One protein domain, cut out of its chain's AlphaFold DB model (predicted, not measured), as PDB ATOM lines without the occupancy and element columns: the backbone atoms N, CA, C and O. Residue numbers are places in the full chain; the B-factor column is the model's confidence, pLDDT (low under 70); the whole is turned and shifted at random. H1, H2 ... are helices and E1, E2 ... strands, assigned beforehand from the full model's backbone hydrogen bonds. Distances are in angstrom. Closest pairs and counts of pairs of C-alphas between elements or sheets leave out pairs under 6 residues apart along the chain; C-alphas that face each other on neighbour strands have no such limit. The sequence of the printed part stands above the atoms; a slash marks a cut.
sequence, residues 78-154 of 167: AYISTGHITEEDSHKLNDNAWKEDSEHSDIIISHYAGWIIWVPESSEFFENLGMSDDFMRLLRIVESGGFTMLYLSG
ATOM      1  N   ALA A  78       6.209  38.485 -36.781       95.19
ATOM      2  CA  ALA A  78       6.333  37.930 -38.123       95.19
ATOM      3  C   ALA A  78       5.179  36.955 -38.406       95.19
ATOM      4  O   ALA A  78       4.964  36.015 -37.646       95.19
ATOM      5  N   TYR A  79       4.454  37.139 -39.514       95.88
ATOM      6  CA  TYR A  79       3.353  36.259 -39.928       95.88
ATOM      7  C   TYR A  79       3.771  35.380 -41.113       95.88
ATOM      8  O   TYR A  79       3.921  35.879 -42.230       95.88
ATOM      9  N   ILE A  80       3.996  34.084 -40.869       96.38
ATOM     10  CA  ILE A  80       4.682  33.179 -41.808       96.38
ATOM     11  C   ILE A  80       3.928  31.855 -41.968       96.38
ATOM     12  O   ILE A  80       3.301  31.349 -41.041       96.38
ATOM     13  N   SER A  81       3.959  31.286 -43.174       95.88
ATOM     14  CA  SER A  81       3.288  30.023 -43.483       95.88
ATOM     15  C   SER A  81       3.815  28.844 -42.658       95.88
ATOM     16  O   SER A  81       5.028  28.642 -42.571       95.88
ATOM     17  N   THR A  82       2.915  27.975 -42.182       95.12
ATOM     18  CA  THR A  82       3.291  26.651 -41.644       95.12
ATOM     19  C   THR A  82       3.954  25.751 -42.691       95.12
ATOM     20  O   THR A  82       4.630  24.797 -42.327       95.12
ATOM     21  N   GLY A  83       3.857  26.084 -43.984       95.69
ATOM     22  CA  GLY A  83       4.557  25.376 -45.058       95.69
ATOM     23  C   GLY A  83       6.089  25.437 -44.980       95.69
ATOM     24  O   GLY A  83       6.748  24.788 -45.787       95.69
ATOM     25  N   HIS A  84       6.670  26.198 -44.046       96.50
ATOM     26  CA  HIS A  84       8.110  26.191 -43.740       96.50
ATOM     27  C   HIS A  84       8.505  25.271 -42.583       96.50
ATOM     28  O   HIS A  84       9.682  25.181 -42.249       96.50
ATOM     29  N   ILE A  85       7.537  24.596 -41.975       95.75
ATOM     30  CA  ILE A  85       7.738  23.719 -40.826       95.75
ATOM     31  C   ILE A  85       7.708  22.281 -41.330       95.75
ATOM     32  O   ILE A  85       6.924  21.961 -42.221       95.75
ATOM     33  N   THR A  86       8.571  21.414 -40.807       96.00
ATOM     34  CA  THR A  86       8.491  19.977 -41.097       96.00
ATOM     35  C   THR A  86       7.341  19.340 -40.312       96.00
ATOM     36  O   THR A  86       6.910  19.877 -39.294       96.00
ATOM     37  N   GLU A  87       6.840  18.185 -40.753       95.25
ATOM     38  CA  GLU A  87       5.817  17.443 -39.999       95.25
ATOM     39  C   GLU A  87       6.340  17.082 -38.597       95.25
ATOM     40  O   GLU A  87       5.663  17.310 -37.597       95.25
ATOM     41  N   GLU A  88       7.595  16.633 -38.508       95.62
ATOM     42  CA  GLU A  88       8.271  16.309 -37.248       95.62
ATOM     43  C   GLU A  88       8.360  17.514 -36.299       95.62
ATOM     44  O   GLU A  88       8.003  17.412 -35.126       95.62
ATOM     45  N   ASP A  89       8.788  18.673 -36.805       94.88
ATOM     46  CA  ASP A  89       8.843  19.908 -36.018       94.88
ATOM     47  C   ASP A  89       7.449  20.350 -35.565       94.88
ATOM     48  O   ASP A  89       7.290  20.845 -34.452       94.88
ATOM     49  N   SER A  90       6.417  20.133 -36.384       93.12
ATOM     50  CA  SER A  90       5.040  20.455 -35.997       93.12
ATOM     51  C   SER A  90       4.557  19.631 -34.802       93.12
ATOM     52  O   SER A  90       3.868  20.156 -33.923       93.12
ATOM     53  N   HIS A  91       4.962  18.358 -34.727       92.25
ATOM     54  CA  HIS A  91       4.686  17.510 -33.572       92.25
ATOM     55  C   HIS A  91       5.430  18.015 -32.339       92.25
ATOM     56  O   HIS A  91       4.795  18.205 -31.305       92.25
ATOM     57  N   LYS A  92       6.721  18.353 -32.460       91.50
ATOM     58  CA  LYS A  92       7.508  18.938 -31.356       91.50
ATOM     59  C   LYS A  92       6.885  20.232 -30.833       91.50
ATOM     60  O   LYS A  92       6.773  20.402 -29.621       91.50
ATOM     61  N   LEU A  93       6.443  21.123 -31.723       89.88
ATOM     62  CA  LEU A  93       5.764  22.364 -31.339       89.88
ATOM     63  C   LEU A  93       4.449  22.089 -30.604       89.88
ATOM     64  O   LEU A  93       4.172  22.741 -29.605       89.88
ATOM     65  N   ASN A  94       3.650  21.120 -31.056       89.31
ATOM     66  CA  ASN A  94       2.411  20.741 -30.372       89.31
ATOM     67  C   ASN A  94       2.662  20.075 -29.015       89.31
ATOM     68  O   ASN A  94       1.991  20.407 -28.040       89.31
ATOM     69  N   ASP A  95       3.643  19.179 -28.932       87.62
ATOM     70  CA  ASP A  95       3.980  18.456 -27.705       87.62
ATOM     71  C   ASP A  95       4.542  19.383 -26.618       87.62
ATOM     72  O   ASP A  95       4.466  19.059 -25.428       87.62
ATOM     73  N   ASN A  96       5.076  20.540 -27.017       84.06
ATOM     74  CA  ASN A  96       5.649  21.555 -26.133       84.06
ATOM     75  C   ASN A  96       4.835  22.860 -26.088       84.06
ATOM     76  O   ASN A  96       5.261  23.815 -25.442       84.06
ATOM     77  N   ALA A  97       3.668  22.913 -26.737       83.56
ATOM     78  CA  ALA A  97       2.742  24.029 -26.586       83.56
ATOM     79  C   ALA A  97       2.210  24.082 -25.148       83.56
ATOM     80  O   ALA A  97       2.052  23.035 -24.518       83.56
ATOM     81  N   TRP A  98       1.949  25.301 -24.659       74.44
ATOM     82  CA  TRP A  98       1.506  25.651 -23.302       74.44
ATOM     83  C   TRP A  98       0.868  24.488 -22.518       74.44
ATOM     84  O   TRP A  98      -0.246  24.044 -22.810       74.44
ATOM     85  N   LYS A  99       1.589  24.018 -21.493       65.19
ATOM     86  CA  LYS A  99       1.099  23.108 -20.447       65.19
ATOM     87  C   LYS A  99       1.118  23.879 -19.129       65.19
ATOM     88  O   LYS A  99       2.170  24.427 -18.791       65.19
ATOM     89  N   GLU A 100      -0.010  23.899 -18.411       56.06
ATOM     90  CA  GLU A 100      -0.243  24.693 -17.181       56.06
ATOM     91  C   GLU A 100       0.870  24.569 -16.116       56.06
ATOM     92  O   GLU A 100       1.072  25.505 -15.351       56.06
ATOM     93  N   ASP A 101       1.639  23.473 -16.112       57.09
ATOM     94  CA  ASP A 101       2.690  23.180 -15.123       57.09
ATOM     95  C   ASP A 101       4.139  23.404 -15.611       57.09
ATOM     96  O   ASP A 101       5.088  22.993 -14.941       57.09
ATOM     97  N   SER A 102       4.362  24.010 -16.783       57.78
ATOM     98  CA  SER A 102       5.726  24.202 -17.308       57.78
ATOM     99  C   SER A 102       6.288  25.596 -17.008       57.78
ATOM    100  O   SER A 102       5.683  26.614 -17.337       57.78
ATOM    101  N   GLU A 103       7.505  25.645 -16.451       59.28
ATOM    102  CA  GLU A 103       8.269  26.887 -16.209       59.28
ATOM    103  C   GLU A 103       8.574  27.674 -17.501       59.28
ATOM    104  O   GLU A 103       9.093  28.780 -17.443       59.28
ATOM    105  N   HIS A 104       8.321  27.082 -18.672       57.34
ATOM    106  CA  HIS A 104       8.643  27.623 -20.001       57.34
ATOM    107  C   HIS A 104       7.375  27.828 -20.849       57.34
ATOM    108  O   HIS A 104       7.435  27.942 -22.073       57.34
ATOM    109  N   SER A 105       6.214  27.831 -20.193       55.72
ATOM    110  CA  SER A 105       4.888  27.851 -20.813       55.72
ATOM    111  C   SER A 105       4.635  29.081 -21.700       55.72
ATOM    112  O   SER A 105       3.810  29.011 -22.608       55.72
ATOM    113  N   ASP A 106       5.400  30.161 -21.543       60.59
ATOM    114  CA  ASP A 106       5.225  31.411 -22.296       60.59
ATOM    115  C   ASP A 106       5.757  31.378 -23.747       60.59
ATOM    116  O   ASP A 106       5.602  32.353 -24.483       60.59
ATOM    117  N   ILE A 107       6.390  30.280 -24.185       72.50
ATOM    118  CA  ILE A 107       7.142  30.260 -25.454       72.50
ATOM    119  C   ILE A 107       6.290  29.834 -26.658       72.50
ATOM    120  O   ILE A 107       6.488  30.371 -27.747       72.50
ATOM    121  N   ILE A 108       5.354  28.887 -26.512       74.56
ATOM    122  CA  ILE A 108       4.582  28.336 -27.641       74.56
ATOM    123  C   ILE A 108       3.100  28.236 -27.284       74.56
ATOM    124  O   ILE A 108       2.705  27.485 -26.392       74.56
ATOM    125  N   ILE A 109       2.256  28.908 -28.061       78.81
ATOM    126  CA  ILE A 109       0.800  28.804 -27.978       78.81
ATOM    127  C   ILE A 109       0.300  28.127 -29.253       78.81
ATOM    128  O   ILE A 109       0.412  28.678 -30.348       78.81
ATOM    129  N   SER A 110      -0.266  26.929 -29.111       75.75
ATOM    130  CA  SER A 110      -0.961  26.252 -30.208       75.75
ATOM    131  C   SER A 110      -2.368  26.829 -30.373       75.75
ATOM    132  O   SER A 110      -3.088  27.052 -29.399       75.75
ATOM    133  N   HIS A 111      -2.762  27.084 -31.616       72.25
ATOM    134  CA  HIS A 111      -4.089  27.553 -31.997       72.25
ATOM    135  C   HIS A 111      -4.619  26.690 -33.148       72.25
ATOM    136  O   HIS A 111      -3.854  26.078 -33.885       72.25
ATOM    137  N   TYR A 112      -5.936  26.694 -33.375       74.56
ATOM    138  CA  TYR A 112      -6.601  25.875 -34.406       74.56
ATOM    139  C   TYR A 112      -6.001  25.995 -35.827       74.56
ATOM    140  O   TYR A 112      -6.220  25.128 -36.665       74.56
ATOM    141  N   ALA A 113      -5.249  27.063 -36.110       76.38
ATOM    142  CA  ALA A 113      -4.674  27.346 -37.424       76.38
ATOM    143  C   ALA A 113      -3.132  27.426 -37.448       76.38
ATOM    144  O   ALA A 113      -2.583  27.782 -38.491       76.38
ATOM    145  N   GLY A 114      -2.441  27.121 -36.339       87.88
ATOM    146  CA  GLY A 114      -0.976  27.113 -36.263       87.88
ATOM    147  C   GLY A 114      -0.427  27.477 -34.880       87.88
ATOM    148  O   GLY A 114      -1.054  27.163 -33.872       87.88
ATOM    149  N   TRP A 115       0.732  28.136 -34.820       92.19
ATOM    150  CA  TRP A 115       1.469  28.371 -33.569       92.19
ATOM    151  C   TRP A 115       1.890  29.824 -33.424       92.19
ATOM    152  O   TRP A 115       2.389  30.423 -34.374       92.19
ATOM    153  N   ILE A 116       1.738  30.372 -32.226       91.00
ATOM    154  CA  ILE A 116       2.367  31.629 -31.833       91.00
ATOM    155  C   ILE A 116       3.583  31.267 -30.999       91.00
ATOM    156  O   ILE A 116       3.472  30.526 -30.026       91.00
ATOM    157  N   ILE A 117       4.733  31.770 -31.412       90.12
ATOM    158  CA  ILE A 117       6.021  31.454 -30.826       90.12
ATOM    159  C   ILE A 117       6.655  32.758 -30.361       90.12
ATOM    160  O   ILE A 117       6.847  33.675 -31.162       90.12
ATOM    161  N   TRP A 118       6.982  32.844 -29.075       88.75
ATOM    162  CA  TRP A 118       7.900  33.867 -28.595       88.75
ATOM    163  C   TRP A 118       9.283  33.540 -29.152       88.75
ATOM    164  O   TRP A 118       9.740  32.405 -29.017       88.75
ATOM    165  N   VAL A 119       9.936  34.501 -29.800       83.25
ATOM    166  CA  VAL A 119      11.301  34.329 -30.307       83.25
ATOM    167  C   VAL A 119      12.237  34.900 -29.243       83.25
ATOM    168  O   VAL A 119      12.441  36.114 -29.215       83.25
ATOM    169  N   PRO A 120      12.714  34.086 -28.280       68.69
ATOM    170  CA  PRO A 120      13.643  34.578 -27.276       68.69
ATOM    171  C   PRO A 120      14.955  34.994 -27.940       68.69
ATOM    172  O   PRO A 120      15.321  34.475 -28.993       68.69
ATOM    173  N   GLU A 121      15.707  35.857 -27.259       66.31
ATOM    174  CA  GLU A 121      17.083  36.207 -27.641       66.31
ATOM    175  C   GLU A 121      18.038  34.991 -27.626       66.31
ATOM    176  O   GLU A 121      19.175  35.102 -28.075       66.31
ATOM    177  N   SER A 122      17.614  33.820 -27.117       59.34
ATOM    178  CA  SER A 122      18.392  32.580 -27.179       59.34
ATOM    179  C   SER A 122      17.655  31.447 -27.903       59.34
ATOM    180  O   SER A 122      16.648  30.902 -27.454       59.34
ATOM    181  N   SER A 123      18.228  31.016 -29.027       71.44
ATOM    182  CA  SER A 123      17.792  29.849 -29.802       71.44
ATOM    183  C   SER A 123      17.929  28.510 -29.055       71.44
ATOM    184  O   SER A 123      17.424  27.490 -29.521       71.44
ATOM    185  N   GLU A 124      18.571  28.514 -27.882       82.75
ATOM    186  CA  GLU A 124      18.943  27.338 -27.090       82.75
ATOM    187  C   GLU A 124      17.745  26.451 -26.716       82.75
ATOM    188  O   GLU A 124      17.848  25.227 -26.744       82.75
ATOM    189  N   PHE A 125      16.578  27.040 -26.429       84.88
ATOM    190  CA  PHE A 125      15.366  26.261 -26.151       84.88
ATOM    191  C   PHE A 125      14.989  25.351 -27.330       84.88
ATOM    192  O   PHE A 125      14.785  24.150 -27.156       84.88
ATOM    193  N   PHE A 126      14.942  25.904 -28.543       87.12
ATOM    194  CA  PHE A 126      14.572  25.151 -29.743       87.12
ATOM    195  C   PHE A 126      15.673  24.184 -30.190       87.12
ATOM    196  O   PHE A 126      15.373  23.118 -30.726       87.12
ATOM    197  N   GLU A 127      16.937  24.505 -29.910       88.44
ATOM    198  CA  GLU A 127      18.056  23.575 -30.096       88.44
ATOM    199  C   GLU A 127      17.927  22.362 -29.166       88.44
ATOM    200  O   GLU A 127      18.056  21.224 -29.618       88.44
ATOM    201  N   ASN A 128      17.572  22.579 -27.897       88.12
ATOM    202  CA  ASN A 128      17.349  21.507 -26.923       88.12
ATOM    203  C   ASN A 128      16.117  20.648 -27.245       88.12
ATOM    204  O   ASN A 128      16.114  19.450 -26.963       88.12
ATOM    205  N   LEU A 129      15.093  21.229 -27.880       88.06
ATOM    206  CA  LEU A 129      13.969  20.470 -28.443       88.06
ATOM    207  C   LEU A 129      14.362  19.632 -29.672       88.06
ATOM    208  O   LEU A 129      13.574  18.802 -30.129       88.06
ATOM    209  N   GLY A 130      15.564  19.839 -30.218       93.31
ATOM    210  CA  GLY A 130      16.037  19.157 -31.417       93.31
ATOM    211  C   GLY A 130      15.268  19.574 -32.666       93.31
ATOM    212  O   GLY A 130      14.969  18.723 -33.505       93.31
ATOM    213  N   MET A 131      14.884  20.849 -32.771       94.44
ATOM    214  CA  MET A 131      14.221  21.377 -33.968       94.44
ATOM    215  C   MET A 131      15.146  21.305 -35.189       94.44
ATOM    216  O   MET A 131      16.368  21.404 -35.065       94.44
ATOM    217  N   SER A 132      14.568  21.131 -36.381       96.00
ATOM    218  CA  SER A 132      15.362  21.020 -37.609       96.00
ATOM    219  C   SER A 132      16.150  22.293 -37.949       96.00
ATOM    220  O   SER A 132      15.754  23.408 -37.605       96.00
ATOM    221  N   ASP A 133      17.226  22.143 -38.730       95.56
ATOM    222  CA  ASP A 133      17.998  23.277 -39.262       95.56
ATOM    223  C   ASP A 133      17.128  24.263 -40.062       95.56
ATOM    224  O   ASP A 133      17.371  25.472 -40.036       95.56
ATOM    225  N   ASP A 134      16.101  23.764 -40.763       95.62
ATOM    226  CA  ASP A 134      15.154  24.590 -41.518       95.62
ATOM    227  C   ASP A 134      14.323  25.480 -40.569       95.62
ATOM    228  O   ASP A 134      14.158  26.677 -40.831       95.62
ATOM    229  N   PHE A 135      13.879  24.938 -39.430       94.81
ATOM    230  CA  PHE A 135      13.183  25.705 -38.396       94.81
ATOM    231  C   PHE A 135      14.108  26.711 -37.698       94.81
ATOM    232  O   PHE A 135      13.762  27.885 -37.555       94.81
ATOM    233  N   MET A 136      15.321  26.292 -37.327       94.31
ATOM    234  CA  MET A 136      16.301  27.188 -36.703       94.31
ATOM    235  C   MET A 136      16.682  28.343 -37.634       94.31
ATOM    236  O   MET A 136      16.842  29.486 -37.201       94.31
ATOM    237  N   ARG A 137      16.778  28.075 -38.940       94.44
ATOM    238  CA  ARG A 137      16.999  29.111 -39.952       94.44
ATOM    239  C   ARG A 137      15.827  30.088 -40.043       94.44
ATOM    240  O   ARG A 137      16.072  31.283 -40.192       94.44
ATOM    241  N   LEU A 138      14.586  29.606 -39.956       94.56
ATOM    242  CA  LEU A 138      13.404  30.464 -39.897       94.56
ATOM    243  C   LEU A 138      13.458  31.397 -38.677       94.56
ATOM    244  O   LEU A 138      13.298  32.604 -38.850       94.56
ATOM    245  N   LEU A 139      13.754  30.873 -37.481       93.38
ATOM    246  CA  LEU A 139      13.875  31.691 -36.267       93.38
ATOM    247  C   LEU A 139      14.929  32.789 -36.410       93.38
ATOM    248  O   LEU A 139      14.636  33.945 -36.129       93.38
ATOM    249  N   ARG A 140      16.113  32.463 -36.943       92.25
ATOM    250  CA  ARG A 140      17.174  33.456 -37.182       92.25
ATOM    251  C   ARG A 140      16.750  34.553 -38.157       92.25
ATOM    252  O   ARG A 140      17.157  35.698 -37.999       92.25
ATOM    253  N   ILE A 141      15.947  34.228 -39.177       92.88
ATOM    254  CA  ILE A 141      15.408  35.241 -40.100       92.88
ATOM    255  C   ILE A 141      14.469  36.187 -39.351       92.88
ATOM    256  O   ILE A 141      14.604  37.400 -39.498       92.88
ATOM    257  N   VAL A 142      13.556  35.639 -38.546       92.94
ATOM    258  CA  VAL A 142      12.604  36.417 -37.740       92.94
ATOM    259  C   VAL A 142      13.350  37.323 -36.754       92.94
ATOM    260  O   VAL A 142      13.127  38.532 -36.750       92.94
ATOM    261  N   GLU A 143      14.311  36.766 -36.020       91.06
ATOM    262  CA  GLU A 143      15.174  37.491 -35.084       91.06
ATOM    263  C   GLU A 143      15.970  38.604 -35.786       91.06
ATOM    264  O   GLU A 143      15.921  39.764 -35.381       91.06
ATOM    265  N   SER A 144      16.639  38.297 -36.907       90.94
ATOM    266  CA  SER A 144      17.408  39.289 -37.678       90.94
ATOM    267  C   SER A 144      16.544  40.407 -38.276       90.94
ATOM    268  O   SER A 144      17.053  41.485 -38.586       90.94
ATOM    269  N   GLY A 145      15.241  40.155 -38.435       91.69
ATOM    270  CA  GLY A 145      14.247  41.140 -38.854       91.69
ATOM    271  C   GLY A 145      13.766  42.054 -37.724       91.69
ATOM    272  O   GLY A 145      13.000  42.973 -38.000       91.69
ATOM    273  N   GLY A 146      14.206  41.825 -36.481       91.19
ATOM    274  CA  GLY A 146      13.791  42.589 -35.303       91.19
ATOM    275  C   GLY A 146      12.413  42.204 -34.762       91.19
ATOM    276  O   GLY A 146      11.825  42.966 -33.999       91.19
ATOM    277  N   PHE A 147      11.879  41.048 -35.162       92.75
ATOM    278  CA  PHE A 147      10.602  40.550 -34.662       92.75
ATOM    279  C   PHE A 147      10.816  39.764 -33.370       92.75
ATOM    280  O   PHE A 147      11.686  38.898 -33.291       92.75
ATOM    281  N   THR A 148       9.978  40.026 -32.374       90.69
ATOM    282  CA  THR A 148      10.016  39.345 -31.070       90.69
ATOM    283  C   THR A 148       9.073  38.143 -31.022       90.69
ATOM    284  O   THR A 148       9.143  37.322 -30.110       90.69
ATOM    285  N   MET A 149       8.163  38.036 -31.994       92.06
ATOM    286  CA  MET A 149       7.191  36.952 -32.090       92.06
ATOM    287  C   MET A 149       7.102  36.401 -33.513       92.06
ATOM    288  O   MET A 149       7.215  37.130 -34.499       92.06
ATOM    289  N   LEU A 150       6.829  35.104 -33.614       93.62
ATOM    290  CA  LEU A 150       6.553  34.391 -34.852       93.62
ATOM    291  C   LEU A 150       5.152  33.786 -34.775       93.62
ATOM    292  O   LEU A 150       4.883  32.929 -33.940       93.62
ATOM    293  N   TYR A 151       4.265  34.199 -35.675       94.62
ATOM    294  CA  TYR A 151       2.970  33.568 -35.874       94.62
ATOM    295  C   TYR A 151       2.988  32.703 -37.137       94.62
ATOM    296  O   TYR A 151       3.022  33.202 -38.265       94.62
ATOM    297  N   LEU A 152       2.947  31.390 -36.927       94.62
ATOM    298  CA  LEU A 152       2.851  30.375 -37.963       94.62
ATOM    299  C   LEU A 152       1.388  30.067 -38.265       94.62
ATOM    300  O   LEU A 152       0.646  29.689 -37.364       94.62
ATOM    301  N   SER A 153       0.976  30.194 -39.526       94.69
ATOM    302  CA  SER A 153      -0.402  29.905 -39.951       94.69
ATOM    303  C   SER A 153      -0.461  29.293 -41.346       94.69
ATOM    304  O   SER A 153       0.281  29.697 -42.238       94.69
ATOM    305  N   GLY A 154      -1.375  28.349 -41.581       91.31
ATOM    306  CA  GLY A 154      -1.550  27.737 -42.907       91.31
ATOM    307  C   GLY A 154      -1.932  28.738 -44.008       91.31
ATOM    308  O   GLY A 154      -1.604  28.532 -45.175       91.31
TER     309      GLY A 154
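Overview. This is residues 78 to 154 of the 167 residues of an uncharacterized protein of Desulfovibrio piger (UniProt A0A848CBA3). A four-stranded sheet is covered on one face by two helices, H1 crossing over E3 and E2 and H3 near the E1 and E4 side; its other face has no helix. Short H2 is off the sheet, near H3. The 77 printed residues have three named helices and four named strands, in the order E1 H1 E2 E3 H2 H3 E4; the mixed sheet runs E1 E4 E3 E2. The class is mixed, helices and strands, and the whole is compact, with a radius of gyration of the C-alphas of 11.4 A and spans of 32 by 25 by 20 A.

Along the chain. E1, residues 78 to 81, begins at C-alpha 78 (6.333, 37.930, -38.123). H1 is residues 87 to 95, 12.5 A long; E2 is 108 to 111; E3 is 114 to 118, 13.5 A. H2 is 124 to 128, and H3 is 133 to 144, 16.1 A. E4, residues 149 to 153, 13.0 A, ends at C-alpha 153 (-0.402, 29.905, -39.951).

Arrangement. E1 and E4 are parallel, with N 80 and O 151 2.9 A apart. E4 and E3 are antiparallel, with N 117 and O 150 at 2.8 A. E3 and E2 form an antiparallel hairpin, with N 109 and O 116 at 2.8 A. E1, H1 and E2 make a split strand-helix-strand unit, two strands running the same way with E4 and E3 between them; its crossover is right-handed. H1 is on the sheet at a height of 10.9 A, across the strands; its closest C-alphas to E2 are Asn 94 and Ser 110, 6.5 A. H3 is on the same face at a height of 10.4 A, only just over E4, on which 3 of its C-alphas fall; the closest C-alphas of H3 and E4 are those of Val 142 and Leu 150, 7.0 A apart, and the closest of H3 and E1 are those of Val 142 and Ala 78, 6.5 A apart. H2 and H3 are close but not clearly touching, the closest C-alphas being those of Phe 126 and Met 136, 7.5 A. In H1, H2 and H3 every O i to N i+4 pair is within hydrogen-bond range.

Size, cuts and confidence. The C-alphas farthest apart, of Asp 101 and Gly 145, are 31.9 A apart. The printed part has no cut. The link from H1 to E2 is long; the other links are tight. Mean pLDDT of the printed part is 85.5; residues 99 to 106 and 120 to 122 are under 70.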